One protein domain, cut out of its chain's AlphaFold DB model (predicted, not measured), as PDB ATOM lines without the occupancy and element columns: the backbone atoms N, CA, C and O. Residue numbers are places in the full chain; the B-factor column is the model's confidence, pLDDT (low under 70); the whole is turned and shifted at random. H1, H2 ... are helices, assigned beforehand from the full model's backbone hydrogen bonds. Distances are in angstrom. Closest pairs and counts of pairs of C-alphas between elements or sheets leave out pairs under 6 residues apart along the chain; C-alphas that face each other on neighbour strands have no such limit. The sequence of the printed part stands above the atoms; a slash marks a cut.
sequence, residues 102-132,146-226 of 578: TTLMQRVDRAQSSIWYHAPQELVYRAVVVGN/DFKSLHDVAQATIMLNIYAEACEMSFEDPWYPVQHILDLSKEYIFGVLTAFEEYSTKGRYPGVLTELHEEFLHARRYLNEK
ATOM      1  N   THR A 102      -1.818   7.117  72.980       81.56
ATOM      2  CA  THR A 102      -2.497   7.703  74.150       81.56
ATOM      3  C   THR A 102      -2.418   6.804  75.387       81.56
ATOM      4  O   THR A 102      -2.213   7.290  76.496       81.56
ATOM      5  N   THR A 103      -2.577   5.489  75.211       83.88
ATOM      6  CA  THR A 103      -2.454   4.500  76.294       83.88
ATOM      7  C   THR A 103      -1.008   4.407  76.783       83.88
ATOM      8  O   THR A 103      -0.777   4.347  77.988       83.88
ATOM      9  N   LEU A 104      -0.049   4.456  75.853       82.25
ATOM     10  CA  LEU A 104       1.383   4.478  76.138       82.25
ATOM     11  C   LEU A 104       1.785   5.740  76.916       82.25
ATOM     12  O   LEU A 104       2.375   5.616  77.982       82.25
ATOM     13  N   MET A 105       1.377   6.936  76.475       79.62
ATOM     14  CA  MET A 105       1.614   8.187  77.212       79.62
ATOM     15  C   MET A 105       1.085   8.118  78.653       79.62
ATOM     16  O   MET A 105       1.816   8.426  79.585       79.62
ATOM     17  N   GLN A 106      -0.135   7.607  78.869       81.81
ATOM     18  CA  GLN A 106      -0.709   7.468  80.218       81.81
ATOM     19  C   GLN A 106       0.043   6.498  81.143       81.81
ATOM     20  O   GLN A 106      -0.121   6.582  82.365       81.81
ATOM     21  N   ARG A 107       0.819   5.556  80.592       78.06
ATOM     22  CA  ARG A 107       1.730   4.712  81.372       78.06
ATOM     23  C   ARG A 107       3.091   5.386  81.563       78.06
ATOM     24  O   ARG A 107       3.561   5.467  82.696       78.06
ATOM     25  N   VAL A 108       3.653   5.966  80.502       74.25
ATOM     26  CA  VAL A 108       4.893   6.758  80.525       74.25
ATOM     27  C   VAL A 108       4.822   7.876  81.565       74.25
ATOM     28  O   VAL A 108       5.760   8.014  82.341       74.25
ATOM     29  N   ASP A 109       3.714   8.612  81.675       73.38
ATOM     30  CA  ASP A 109       3.519   9.651  82.698       73.38
ATOM     31  C   ASP A 109       3.653   9.091  84.129       73.38
ATOM     32  O   ASP A 109       4.183   9.750  85.028       73.38
ATOM     33  N   ARG A 110       3.212   7.845  84.362       70.69
ATOM     34  CA  ARG A 110       3.317   7.151  85.662       70.69
ATOM     35  C   ARG A 110       4.735   6.639  85.912       70.69
ATOM     36  O   ARG A 110       5.266   6.832  87.004       70.69
ATOM     37  N   ALA A 111       5.362   6.031  84.906       63.66
ATOM     38  CA  ALA A 111       6.743   5.563  84.986       63.66
ATOM     39  C   ALA A 111       7.713   6.738  85.208       63.66
ATOM     40  O   ALA A 111       8.529   6.712  86.127       63.66
ATOM     41  N   GLN A 112       7.562   7.818  84.437       65.50
ATOM     42  CA  GLN A 112       8.345   9.038  84.594       65.50
ATOM     43  C   GLN A 112       8.090   9.717  85.939       65.50
ATOM     44  O   GLN A 112       9.061  10.082  86.590       65.50
ATOM     45  N   SER A 113       6.844   9.878  86.399       59.09
ATOM     46  CA  SER A 113       6.600  10.503  87.714       59.09
ATOM     47  C   SER A 113       7.197   9.692  88.869       59.09
ATOM     48  O   SER A 113       7.750  10.292  89.787       59.09
ATOM     49  N   SER A 114       7.204   8.357  88.786       51.78
ATOM     50  CA  SER A 114       7.959   7.493  89.706       51.78
ATOM     51  C   SER A 114       9.473   7.747  89.629       51.78
ATOM     52  O   SER A 114      10.127   7.985  90.645       51.78
ATOM     53  N   ILE A 115      10.044   7.780  88.421       56.84
ATOM     54  CA  ILE A 115      11.490   7.957  88.216       56.84
ATOM     55  C   ILE A 115      11.960   9.363  88.616       56.84
ATOM     56  O   ILE A 115      12.998   9.484  89.256       56.84
ATOM     57  N   TRP A 116      11.193  10.421  88.344       54.91
ATOM     58  CA  TRP A 116      11.480  11.780  88.820       54.91
ATOM     59  C   TRP A 116      11.328  11.921  90.344       54.91
ATOM     60  O   TRP A 116      12.050  12.709  90.950       54.91
ATOM     61  N   TYR A 117      10.438  11.145  90.973       47.59
ATOM     62  CA  TYR A 117      10.274  11.095  92.431       47.59
ATOM     63  C   TYR A 117      11.408  10.325  93.137       47.59
ATOM     64  O   TYR A 117      11.773  10.655  94.265       47.59
ATOM     65  N   HIS A 118      11.993   9.321  92.472       45.22
ATOM     66  CA  HIS A 118      13.088   8.497  93.002       45.22
ATOM     67  C   HIS A 118      14.494   8.900  92.525       45.22
ATOM     68  O   HIS A 118      15.486   8.448  93.104       45.22
ATOM     69  N   ALA A 119      14.612   9.752  91.507       52.19
ATOM     70  CA  ALA A 119      15.890  10.287  91.054       52.19
ATOM     71  C   ALA A 119      16.578  11.089  92.179       52.19
ATOM     72  O   ALA A 119      15.912  11.841  92.898       52.19
ATOM     73  N   PRO A 120      17.915  10.993  92.335       52.56
ATOM     74  CA  PRO A 120      18.643  11.811  93.299       52.56
ATOM     75  C   PRO A 120      18.333  13.292  93.082       52.56
ATOM     76  O   PRO A 120      18.447  13.779  91.956       52.56
ATOM     77  N   GLN A 121      17.979  14.019  94.146       53.91
ATOM     78  CA  GLN A 121      17.553  15.418  94.019       53.91
ATOM     79  C   GLN A 121      18.603  16.285  93.311       53.91
ATOM     80  O   GLN A 121      18.222  17.123  92.508       53.91
ATOM     81  N   GLU A 122      19.906  16.032  93.489       53.03
ATOM     82  CA  GLU A 122      20.963  16.707  92.715       53.03
ATOM     83  C   GLU A 122      20.851  16.522  91.192       53.03
ATOM     84  O   GLU A 122      21.207  17.434  90.452       53.03
ATOM     85  N   LEU A 123      20.388  15.367  90.702       55.19
ATOM     86  CA  LEU A 123      20.214  15.127  89.266       55.19
ATOM     87  C   LEU A 123      18.946  15.781  88.733       55.19
ATOM     88  O   LEU A 123      18.997  16.359  87.653       55.19
ATOM     89  N   VAL A 124      17.850  15.764  89.496       56.84
ATOM     90  CA  VAL A 124      16.636  16.520  89.145       56.84
ATOM     91  C   VAL A 124      16.951  18.017  89.111       56.84
ATOM     92  O   VAL A 124      16.682  18.694  88.122       56.84
ATOM     93  N   TYR A 125      17.626  18.515  90.147       55.69
ATOM     94  CA  TYR A 125      18.041  19.908  90.260       55.69
ATOM     95  C   TYR A 125      19.026  20.290  89.147       55.69
ATOM     96  O   TYR A 125      18.835  21.315  88.511       55.69
ATOM     97  N   ARG A 126      20.028  19.465  88.809       56.00
ATOM     98  CA  ARG A 126      20.930  19.765  87.677       56.00
ATOM     99  C   ARG A 126      20.254  19.648  86.309       56.00
ATOM    100  O   ARG A 126      20.597  20.425  85.429       56.00
ATOM    101  N   ALA A 127      19.311  18.727  86.112       54.91
ATOM    102  CA  ALA A 127      18.600  18.591  84.839       54.91
ATOM    103  C   ALA A 127      17.614  19.742  84.575       54.91
ATOM    104  O   ALA A 127      17.373  20.055  83.415       54.91
ATOM    105  N   VAL A 128      17.075  20.371  85.628       55.91
ATOM    106  CA  VAL A 128      16.090  21.465  85.536       55.91
ATOM    107  C   VAL A 128      16.733  22.851  85.718       55.91
ATOM    108  O   VAL A 128      16.488  23.764  84.935       55.91
ATOM    109  N   VAL A 129      17.597  23.034  86.720       52.50
ATOM    110  CA  VAL A 129      18.134  24.355  87.112       52.50
ATOM    111  C   VAL A 129      19.309  24.806  86.236       52.50
ATOM    112  O   VAL A 129      19.587  25.999  86.167       52.50
ATOM    113  N   VAL A 130      19.964  23.906  85.489       52.03
ATOM    114  CA  VAL A 130      20.952  24.321  84.468       52.03
ATOM    115  C   VAL A 130      20.279  25.056  83.297       52.03
ATOM    116  O   VAL A 130      20.908  25.937  82.713       52.03
ATOM    117  N   GLY A 131      18.999  24.783  83.010       49.38
ATOM    118  CA  GLY A 131      18.192  25.612  82.107       49.38
ATOM    119  C   GLY A 131      17.844  26.976  82.720       49.38
ATOM    120  O   GLY A 131      18.003  28.013  82.078       49.38
ATOM    121  N   ASN A 132      17.452  26.995  83.997       47.25
ATOM    122  CA  ASN A 132      16.886  28.175  84.662       47.25
ATOM    123  C   ASN A 132      17.922  28.968  85.484       47.25
ATOM    124  O   ASN A 132      17.750  29.197  86.680       47.25
ATOM    125  N   ASP A 146      11.320  22.394  78.189       81.50
ATOM    126  CA  ASP A 146      11.512  21.734  76.893       81.50
ATOM    127  C   ASP A 146      12.426  20.518  77.078       81.50
ATOM    128  O   ASP A 146      13.509  20.631  77.658       81.50
ATOM    129  N   PHE A 147      12.021  19.368  76.539       83.94
ATOM    130  CA  PHE A 147      12.830  18.154  76.505       83.94
ATOM    131  C   PHE A 147      14.260  18.423  76.011       83.94
ATOM    132  O   PHE A 147      15.217  17.919  76.596       83.94
ATOM    133  N   LYS A 148      14.418  19.280  74.993       85.62
ATOM    134  CA  LYS A 148      15.714  19.621  74.379       85.62
ATOM    135  C   LYS A 148      16.597  20.502  75.277       85.62
ATOM    136  O   LYS A 148      17.778  20.661  74.980       85.62
ATOM    137  N   SER A 149      16.052  21.050  76.370       84.06
ATOM    138  CA  SER A 149      16.794  21.815  77.388       84.06
ATOM    139  C   SER A 149      17.280  20.968  78.574       84.06
ATOM    140  O   SER A 149      18.132  21.414  79.342       84.06
ATOM    141  N   LEU A 150      16.775  19.735  78.718       83.06
ATOM    142  CA  LEU A 150      17.219  18.796  79.749       83.06
ATOM    143  C   LEU A 150      18.649  18.312  79.467       83.06
ATOM    144  O   LEU A 150      19.053  18.163  78.317       83.06
ATOM    145  N   HIS A 151      19.400  17.971  80.514       84.56
ATOM    146  CA  HIS A 151      20.712  17.325  80.378       84.56
ATOM    147  C   HIS A 151      20.591  15.957  79.670       84.56
ATOM    148  O   HIS A 151      19.690  15.187  80.005       84.56
ATOM    149  N   ASP A 152      21.522  15.611  78.770       82.31
ATOM    150  CA  ASP A 152      21.494  14.411  77.900       82.31
ATOM    151  C   ASP A 152      21.101  13.112  78.626       82.31
ATOM    152  O   ASP A 152      20.336  12.293  78.125       82.31
ATOM    153  N   VAL A 153      21.595  12.939  79.856       81.00
ATOM    154  CA  VAL A 153      21.289  11.793  80.731       81.00
ATOM    155  C   VAL A 153      19.791  11.682  81.048       81.00
ATOM    156  O   VAL A 153      19.234  10.586  81.018       81.00
ATOM    157  N   ALA A 154      19.124  12.803  81.333       82.44
ATOM    158  CA  ALA A 154      17.686  12.845  81.598       82.44
ATOM    159  C   ALA A 154      16.872  12.657  80.307       82.44
ATOM    160  O   ALA A 154      15.884  11.925  80.321       82.44
ATOM    161  N   GLN A 155      17.332  13.232  79.187       88.00
ATOM    162  CA  GLN A 155      16.737  13.005  77.866       88.00
ATOM    163  C   GLN A 155      16.740  11.514  77.495       88.00
ATOM    164  O   GLN A 155      15.695  10.934  77.201       88.00
ATOM    165  N   ALA A 156      17.906  10.869  77.591       87.19
ATOM    166  CA  ALA A 156      18.074   9.445  77.334       87.19
ATOM    167  C   ALA A 156      17.237   8.582  78.289       87.19
ATOM    168  O   ALA A 156      16.609   7.629  77.843       87.19
ATOM    169  N   THR A 157      17.171   8.935  79.578       83.62
ATOM    170  CA  THR A 157      16.334   8.223  80.560       83.62
ATOM    171  C   THR A 157      14.854   8.271  80.161       83.62
ATOM    172  O   THR A 157      14.203   7.233  80.103       83.62
ATOM    173  N   ILE A 158      14.326   9.449  79.806       86.69
ATOM    174  CA  ILE A 158      12.953   9.603  79.293       86.69
ATOM    175  C   ILE A 158      12.721   8.748  78.038       86.69
ATOM    176  O   ILE A 158      11.719   8.038  77.960       86.69
ATOM    177  N   MET A 159      13.644   8.794  77.071       89.94
ATOM    178  CA  MET A 159      13.546   8.024  75.828       89.94
ATOM    179  C   MET A 159      13.551   6.512  76.076       89.94
ATOM    180  O   MET A 159      12.740   5.804  75.483       89.94
ATOM    181  N   LEU A 160      14.425   6.020  76.961       87.06
ATOM    182  CA  LEU A 160      14.506   4.603  77.326       87.06
ATOM    183  C   LEU A 160      13.243   4.137  78.059       87.06
ATOM    184  O   LEU A 160      12.740   3.065  77.750       87.06
ATOM    185  N   ASN A 161      12.657   4.964  78.932       84.94
ATOM    186  CA  ASN A 161      11.382   4.644  79.587       84.94
ATOM    187  C   ASN A 161      10.226   4.508  78.578       84.94
ATOM    188  O   ASN A 161       9.414   3.591  78.685       84.94
ATOM    189  N   ILE A 162      10.153   5.398  77.576       87.56
ATOM    190  CA  ILE A 162       9.154   5.310  76.494       87.56
ATOM    191  C   ILE A 162       9.395   4.062  75.636       87.56
ATOM    192  O   ILE A 162       8.440   3.384  75.265       87.56
ATOM    193  N   TYR A 163      10.659   3.747  75.343       88.12
ATOM    194  CA  TYR A 163      11.052   2.557  74.591       88.12
ATOM    195  C   TYR A 163      10.692   1.257  75.335       88.12
ATOM    196  O   TYR A 163      10.103   0.359  74.735       88.12
ATOM    197  N   ALA A 164      10.995   1.158  76.634       86.25
ATOM    198  CA  ALA A 164      10.704  -0.012  77.463       86.25
ATOM    199  C   ALA A 164       9.191  -0.261  77.579       86.25
ATOM    200  O   ALA A 164       8.719  -1.363  77.312       86.25
ATOM    201  N   GLU A 165       8.412   0.787  77.856       87.94
ATOM    202  CA  GLU A 165       6.948   0.714  77.895       87.94
ATOM    203  C   GLU A 165       6.349   0.376  76.511       87.94
ATOM    204  O   GLU A 165       5.397  -0.396  76.407       87.94
ATOM    205  N   ALA A 166       6.943   0.860  75.412       88.62
ATOM    206  CA  ALA A 166       6.564   0.442  74.060       88.62
ATOM    207  C   ALA A 166       6.900  -1.039  73.774       88.62
ATOM    208  O   ALA A 166       6.172  -1.693  73.023       88.62
ATOM    209  N   CYS A 167       7.955  -1.590  74.385       88.25
ATOM    210  CA  CYS A 167       8.273  -3.019  74.321       88.25
ATOM    211  C   CYS A 167       7.278  -3.860  75.134       88.25
ATOM    212  O   CYS A 167       6.783  -4.860  74.614       88.25
ATOM    213  N   GLU A 168       6.913  -3.448  76.356       89.00
ATOM    214  CA  GLU A 168       5.848  -4.104  77.136       89.00
ATOM    215  C   GLU A 168       4.512  -4.100  76.380       89.00
ATOM    216  O   GLU A 168       3.842  -5.127  76.256       89.00
ATOM    217  N   MET A 169       4.155  -2.955  75.796       88.88
ATOM    218  CA  MET A 169       2.971  -2.793  74.952       88.88
ATOM    219  C   MET A 169       3.128  -3.405  73.547       88.88
ATOM    220  O   MET A 169       2.286  -3.172  72.682       88.88
ATOM    221  N   SER A 170       4.170  -4.212  73.313       90.31
ATOM    222  CA  SER A 170       4.363  -5.035  72.111       90.31
ATOM    223  C   SER A 170       4.258  -4.265  70.782       90.31
ATOM    224  O   SER A 170       3.731  -4.786  69.796       90.31
ATOM    225  N   PHE A 171       4.752  -3.023  70.736       86.12
ATOM    226  CA  PHE A 171       4.856  -2.267  69.485       86.12
ATOM    227  C   PHE A 171       5.856  -2.947  68.533       86.12
ATOM    228  O   PHE A 171       6.974  -3.270  68.928       86.12
ATOM    229  N   GLU A 172       5.479  -3.122  67.259       88.31
ATOM    230  CA  GLU A 172       6.355  -3.698  66.216       88.31
ATOM    231  C   GLU A 172       7.638  -2.869  66.012       88.31
ATOM    232  O   GLU A 172       8.715  -3.413  65.755       88.31
ATOM    233  N   ASP A 173       7.522  -1.551  66.184       87.75
ATOM    234  CA  ASP A 173       8.637  -0.618  66.273       87.75
ATOM    235  C   ASP A 173       8.554   0.196  67.578       87.75
ATOM    236  O   ASP A 173       7.814   1.183  67.633       87.75
ATOM    237  N   PRO A 174       9.307  -0.161  68.633       87.81
ATOM    238  CA  PRO A 174       9.335   0.605  69.879       87.81
ATOM    239  C   PRO A 174      10.020   1.982  69.751       87.81
ATOM    240  O   PRO A 174       9.927   2.785  70.677       87.81
ATOM    241  N   TRP A 175      10.652   2.316  68.614       87.69
ATOM    242  CA  TRP A 175      11.151   3.676  68.349       87.69
ATOM    243  C   TRP A 175      10.109   4.618  67.768       87.69
ATOM    244  O   TRP A 175      10.224   5.831  67.968       87.69
ATOM    245  N   TYR A 176       9.094   4.088  67.084       88.12
ATOM    246  CA  TYR A 176       8.013   4.887  66.520       88.12
ATOM    247  C   TYR A 176       7.362   5.784  67.596       88.12
ATOM    248  O   TYR A 176       7.303   6.997  67.376       88.12
ATOM    249  N   PRO A 177       6.993   5.283  68.796       89.06
ATOM    250  CA  PRO A 177       6.499   6.145  69.864       89.06
ATOM    251  C   PRO A 177       7.519   7.148  70.404       89.06
ATOM    252  O   PRO A 177       7.133   8.276  70.692       89.06
ATOM    253  N   VAL A 178       8.804   6.793  70.517       88.50
ATOM    254  CA  VAL A 178       9.846   7.723  70.999       88.50
ATOM    255  C   VAL A 178       9.954   8.937  70.070       88.50
ATOM    256  O   VAL A 178      10.001  10.069  70.543       88.50
ATOM    257  N   GLN A 179       9.921   8.713  68.751       88.56
ATOM    258  CA  GLN A 179       9.924   9.784  67.747       88.56
ATOM    259  C   GLN A 179       8.647  10.638  67.815       88.56
ATOM    260  O   GLN A 179       8.730  11.863  67.806       88.56
ATOM    261  N   HIS A 180       7.471  10.004  67.920       85.44
ATOM    262  CA  HIS A 180       6.171  10.682  67.810       85.44
ATOM    263  C   HIS A 180       5.681  11.349  69.108       85.44
ATOM    264  O   HIS A 180       4.903  12.295  69.035       85.44
ATOM    265  N   ILE A 181       6.104  10.876  70.286       85.25
ATOM    266  CA  ILE A 181       5.737  11.471  71.586       85.25
ATOM    267  C   ILE A 181       6.636  12.673  71.918       85.25
ATOM    268  O   ILE A 181       6.171  13.618  72.549       85.25
ATOM    269  N   LEU A 182       7.905  12.652  71.493       86.00
ATOM    270  CA  LEU A 182       8.900  13.685  71.822       86.00
ATOM    271  C   LEU A 182       9.212  14.662  70.666       86.00
ATOM    272  O   LEU A 182       9.984  15.599  70.866       86.00
ATOM    273  N   ASP A 183       8.650  14.443  69.470       87.62
ATOM    274  CA  ASP A 183       8.942  15.188  68.230       87.62
ATOM    275  C   ASP A 183      10.459  15.284  67.941       87.62
ATOM    276  O   ASP A 183      11.083  16.360  67.911       87.62
ATOM    277  N   LEU A 184      11.074  14.100  67.806       87.69
ATOM    278  CA  LEU A 184      12.519  13.906  67.630       87.69
ATOM    279  C   LEU A 184      12.844  13.148  66.342       87.69
ATOM    280  O   LEU A 184      12.246  12.115  66.039       87.69
ATOM    281  N   SER A 185      13.881  13.606  65.637       87.94
ATOM    282  CA  SER A 185      14.450  12.869  64.507       87.94
ATOM    283  C   SER A 185      15.317  11.689  64.971       87.94
ATOM    284  O   SER A 185      15.800  11.646  66.110       87.94
ATOM    285  N   LYS A 186      15.570  10.737  64.061       83.19
ATOM    286  CA  LYS A 186      16.435   9.571  64.319       83.19
ATOM    287  C   LYS A 186      17.857   9.994  64.711       83.19
ATOM    288  O   LYS A 186      18.468   9.372  65.574       83.19
ATOM    289  N   GLU A 187      18.375  11.059  64.102       87.88
ATOM    290  CA  GLU A 187      19.695  11.636  64.381       87.88
ATOM    291  C   GLU A 187      19.768  12.209  65.796       87.88
ATOM    292  O   GLU A 187      20.767  12.003  66.482       87.88
ATOM    293  N   TYR A 188      18.710  12.890  66.252       88.62
ATOM    294  CA  TYR A 188      18.658  13.440  67.606       88.62
ATOM    295  C   TYR A 188      18.631  12.318  68.650       88.62
ATOM    296  O   TYR A 188      19.432  12.324  69.584       88.62
ATOM    297  N   ILE A 189      17.787  11.302  68.432       87.94
ATOM    298  CA  ILE A 189      17.754  10.075  69.242       87.94
ATOM    299  C   ILE A 189      19.151   9.438  69.306       87.94
ATOM    300  O   ILE A 189      19.643   9.120  70.387       87.94
ATOM    301  N   PHE A 190      19.839   9.312  68.167       88.12
ATOM    302  CA  PHE A 190      21.207   8.795  68.117       88.12
ATOM    303  C   PHE A 190      22.231   9.663  68.856       88.12
ATOM    304  O   PHE A 190      23.129   9.114  69.496       88.12
ATOM    305  N   GLY A 191      22.121  10.989  68.768       88.69
ATOM    306  CA  GLY A 191      23.004  11.933  69.452       88.69
ATOM    307  C   GLY A 191      22.892  11.810  70.970       88.69
ATOM    308  O   GLY A 191      23.898  11.565  71.636       88.69
ATOM    309  N   VAL A 192      21.663  11.867  71.493       87.75
ATOM    310  CA  VAL A 192      21.352  11.682  72.921       87.75
ATOM    311  C   VAL A 192      21.856  10.333  73.429       87.75
ATOM    312  O   VAL A 192      22.513  10.264  74.468       87.75
ATOM    313  N   LEU A 193      21.617   9.254  72.673       86.94
ATOM    314  CA  LEU A 193      22.110   7.930  73.047       86.94
ATOM    315  C   LEU A 193      23.653   7.874  73.038       86.94
ATOM    316  O   LEU A 193      24.261   7.352  73.968       86.94
ATOM    317  N   THR A 194      24.313   8.448  72.031       87.69
ATOM    318  CA  THR A 194      25.786   8.455  71.950       87.69
ATOM    319  C   THR A 194      26.410   9.233  73.114       87.69
ATOM    320  O   THR A 194      27.376   8.760  73.715       87.69
ATOM    321  N   ALA A 195      25.822  10.373  73.494       84.38
ATOM    322  CA  ALA A 195      26.230  11.129  74.674       84.38
ATOM    323  C   ALA A 195      26.049  10.308  75.964       84.38
ATOM    324  O   ALA A 195      26.977  10.217  76.770       84.38
ATOM    325  N   PHE A 196      24.904   9.638  76.139       83.19
ATOM    326  CA  PHE A 196      24.633   8.780  77.301       83.19
ATOM    327  C   PHE A 196      25.717   7.707  77.512       83.19
ATOM    328  O   PHE A 196      26.181   7.536  78.643       83.19
ATOM    329  N   GLU A 197      26.180   7.046  76.443       84.06
ATOM    330  CA  GLU A 197      27.278   6.063  76.503       84.06
ATOM    331  C   GLU A 197      28.624   6.698  76.877       84.06
ATOM    332  O   GLU A 197      29.386   6.139  77.668       84.06
ATOM    333  N   GLU A 198      28.925   7.891  76.353       83.06
ATOM    334  CA  GLU A 198      30.154   8.605  76.707       83.06
ATOM    335  C   GLU A 198      30.141   9.085  78.169       83.06
ATOM    336  O   GLU A 198      31.197   9.237  78.782       83.06
ATOM    337  N   TYR A 199      28.965   9.306  78.765       76.06
ATOM    338  CA  TYR A 199      28.829   9.524  80.206       76.06
ATOM    339  C   TYR A 199      28.887   8.201  81.004       76.06
ATOM    340  O   TYR A 199      29.466   8.192  82.095       76.06
ATOM    341  N   SER A 200      28.322   7.090  80.502       76.62
ATOM    342  CA  SER A 200      28.241   5.818  81.249       76.62
ATOM    343  C   SER A 200      29.594   5.120  81.342       76.62
ATOM    344  O   SER A 200      30.031   4.749  82.432       76.62
ATOM    345  N   THR A 201      30.331   5.073  80.232       77.44
ATOM    346  CA  THR A 201      31.705   4.546  80.160       77.44
ATOM    347  C   THR A 201      32.699   5.301  81.051       77.44
ATOM    348  O   THR A 201      33.701   4.727  81.476       77.44
ATOM    349  N   LYS A 202      32.414   6.562  81.409       78.19
ATOM    350  CA  LYS A 202      33.201   7.358  82.374       78.19
ATOM    351  C   LYS A 202      32.898   7.033  83.846       78.19
ATOM    352  O   LYS A 202      33.504   7.647  84.724       78.19
ATOM    353  N   GLY A 203      31.966   6.119  84.135       65.00
ATOM    354  CA  GLY A 203      31.672   5.635  85.490       65.00
ATOM    355  C   GLY A 203      31.051   6.670  86.436       65.00
ATOM    356  O   GLY A 203      31.107   6.498  87.650       65.00
ATOM    357  N   ARG A 204      30.476   7.762  85.912       62.38
ATOM    358  CA  ARG A 204      29.913   8.878  86.705       62.38
ATOM    359  C   ARG A 204      28.409   8.738  86.985       62.38
ATOM    360  O   ARG A 204      27.704   9.743  87.048       62.38
ATOM    361  N   TYR A 205      27.912   7.510  87.105       66.00
ATOM    362  CA  TYR A 205      26.479   7.213  87.118       66.00
ATOM    363  C   TYR A 205      25.935   6.778  88.487       66.00
ATOM    364  O   TYR A 205      26.613   6.039  89.202       66.00
ATOM    365  N   PRO A 206      24.687   7.151  88.835       58.72
ATOM    366  CA  PRO A 206      23.923   6.454  89.863       58.72
ATOM    367  C   PRO A 206      23.610   5.024  89.410       58.72
ATOM    368  O   PRO A 206      23.226   4.810  88.260       58.72
ATOM    369  N   GLY A 207      23.683   4.066  90.339       58.84
ATOM    370  CA  GLY A 207      23.507   2.637  90.045       58.84
ATOM    371  C   GLY A 207      22.192   2.267  89.343       58.84
ATOM    372  O   GLY A 207      22.181   1.329  88.553       58.84
ATOM    373  N   VAL A 208      21.127   3.051  89.552       54.72
ATOM    374  CA  VAL A 208      19.785   2.877  88.954       54.72
ATOM    375  C   VAL A 208      19.816   2.820  87.418       54.72
ATOM    376  O   VAL A 208      19.042   2.101  86.805       54.72
ATOM    377  N   LEU A 209      20.732   3.551  86.780       59.03
ATOM    378  CA  LEU A 209      20.835   3.629  85.316       59.03
ATOM    379  C   LEU A 209      21.841   2.622  84.723       59.03
ATOM    380  O   LEU A 209      22.061   2.614  83.514       59.03
ATOM    381  N   THR A 210      22.429   1.752  85.554       64.25
ATOM    382  CA  THR A 210      23.290   0.646  85.092       64.25
ATOM    383  C   THR A 210      22.467  -0.514  84.538       64.25
ATOM    384  O   THR A 210      22.902  -1.165  83.597       64.25
ATOM    385  N   GLU A 211      21.273  -0.755  85.086       67.56
ATOM    386  CA  GLU A 211      20.358  -1.816  84.636       67.56
ATOM    387  C   GLU A 211      19.841  -1.505  83.220       67.56
ATOM    388  O   GLU A 211      19.996  -2.306  82.299       67.56
ATOM    389  N   LEU A 212      19.407  -0.260  83.001       66.75
ATOM    390  CA  LEU A 212      19.032   0.275  81.687       66.75
ATOM    391  C   LEU A 212      20.208   0.369  80.686       66.75
ATOM    392  O   LEU A 212      19.987   0.692  79.518       66.75
ATOM    393  N   HIS A 213      21.460   0.092  81.085       71.75
ATOM    394  CA  HIS A 213      22.605   0.177  80.170       71.75
ATOM    395  C   HIS A 213      22.648  -0.974  79.147       71.75
ATOM    396  O   HIS A 213      23.090  -0.761  78.015       71.75
ATOM    397  N   GLU A 214      22.166  -2.175  79.484       76.19
ATOM    398  CA  GLU A 214      22.106  -3.278  78.510       76.19
ATOM    399  C   GLU A 214      21.012  -3.042  77.461       76.19
ATOM    400  O   GLU A 214      21.266  -3.183  76.260       76.19
ATOM    401  N   GLU A 215      19.836  -2.582  77.897       73.25
ATOM    402  CA  GLU A 215      18.744  -2.146  77.018       73.25
ATOM    403  C   GLU A 215      19.196  -1.007  76.104       73.25
ATOM    404  O   GLU A 215      18.993  -1.069  74.894       73.25
ATOM    405  N   PHE A 216      19.904  -0.021  76.655       75.31
ATOM    406  CA  PHE A 216      20.550   1.056  75.913       75.31
ATOM    407  C   PHE A 216      21.536   0.541  74.834       75.31
ATOM    408  O   PHE A 216      21.525   1.012  73.691       75.31
ATOM    409  N   LEU A 217      22.380  -0.447  75.152       76.31
ATOM    410  CA  LEU A 217      23.330  -1.022  74.188       76.31
ATOM    411  C   LEU A 217      22.637  -1.881  73.119       76.31
ATOM    412  O   LEU A 217      23.170  -2.024  72.013       76.31
ATOM    413  N   HIS A 218      21.480  -2.469  73.427       77.50
ATOM    414  CA  HIS A 218      20.615  -3.137  72.455       77.50
ATOM    415  C   HIS A 218      19.921  -2.110  71.547       77.50
ATOM    416  O   HIS A 218      20.022  -2.197  70.324       77.50
ATOM    417  N   ALA A 219      19.317  -1.081  72.142       70.62
ATOM    418  CA  ALA A 219      18.706   0.075  71.495       70.62
ATOM    419  C   ALA A 219      19.630   0.719  70.448       70.62
ATOM    420  O   ALA A 219      19.265   0.839  69.274       70.62
ATOM    421  N   ARG A 220      20.866   1.055  70.841       73.94
ATOM    422  CA  ARG A 220      21.873   1.618  69.931       73.94
ATOM    423  C   ARG A 220      22.238   0.655  68.795       73.94
ATOM    424  O   ARG A 220      22.422   1.113  67.669       73.94
ATOM    425  N   ARG A 221      22.359  -0.655  69.046       77.12
ATOM    426  CA  ARG A 221      22.637  -1.652  67.990       77.12
ATOM    427  C   ARG A 221      21.488  -1.736  66.989       77.12
ATOM    428  O   ARG A 221      21.711  -1.558  65.796       77.12
ATOM    429  N   TYR A 222      20.265  -1.887  67.483       73.62
ATOM    430  CA  TYR A 222      19.052  -1.989  66.677       73.62
ATOM    431  C   TYR A 222      18.862  -0.781  65.736       73.62
ATOM    432  O   TYR A 222      18.601  -0.953  64.546       73.62
ATOM    433  N   LEU A 223      19.079   0.446  66.229       72.62
ATOM    434  CA  LEU A 223      19.012   1.667  65.412       72.62
ATOM    435  C   LEU A 223      20.101   1.754  64.321       72.62
ATOM    436  O   LEU A 223      19.889   2.447  63.320       72.62
ATOM    437  N   ASN A 224      21.250   1.087  64.514       74.06
ATOM    438  CA  ASN A 224      22.354   1.006  63.542       74.06
ATOM    439  C   ASN A 224      22.143  -0.112  62.509       74.06
ATOM    440  O   ASN A 224      22.521   0.051  61.355       74.06
ATOM    441  N   GLU A 225      21.551  -1.241  62.905       76.56
ATOM    442  CA  GLU A 225      21.239  -2.362  62.003       76.56
ATOM    443  C   GLU A 225      20.057  -2.056  61.072       76.56
ATOM    444  O   GLU A 225      19.923  -2.649  60.000       76.56
ATOM    445  N   LYS A 226      19.191  -1.120  61.474       70.25
ATOM    446  CA  LYS A 226      18.023  -0.685  60.711       70.25
ATOM    447  C   LYS A 226      18.302   0.622  59.966       70.25
ATOM    448  O   LYS A 226      18.290   1.707  60.563       70.25
TER     449      LYS A 226
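AT A GLANCE: This is residues 102 to 132 and 146 to 226 of the 578 residues of an uncharacterized protein of Aplosporella prunicola CBS 121167 (UniProt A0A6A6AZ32). Helix H3 runs through the middle of a compact, rounded body, with H1 crossing it on one side and the hairpin of H5 and H6 on the other; short H4 packs on it, and H2 lies at the margin. The 112 printed residues hold six named helices, H1 to H6, and no named strand: all helix, radius of gyration of the C-alphas 13.5 A, spans 36 by 30 by 24 A.

HOW THE PARTS SIT: Start with H1, residues 102 to 118: it touches the hub H3, residues 152 to 168, at a steep 47 degrees, closest C-alphas Val 108 and Ile 162, 6.0 A. H2, residues 121 to 129, is close to H3 but not clearly touching, closest C-alphas Ala 127 and Ala 154, 6.7 A. Residues 159 to 166 of H3 touch H4, residues 175 to 182; 152 to 156 touch H5, residues 186 to 200; 157 to 160 touch H6, residues 208 to 225. O i to N i+4 pairs are within hydrogen-bond range throughout H2 to H5, 12 of 13 in H1, 10 of 14 in H6.

IN THESE COORDINATES: Find C-alpha 102 at (-2.497, 7.703, 74.150); H1 runs 24.5 A. H6, 27.5 A, ends at C-alpha 225, (21.239, -2.362, 62.003).

THE WHOLE: Residues 133 to 145 are not printed; C-alphas 132 and 146 are 11.4 A apart. Of the links printed whole, none is long. Look for pLDDT under 70 at residues 111 to 132 and 203 to 212.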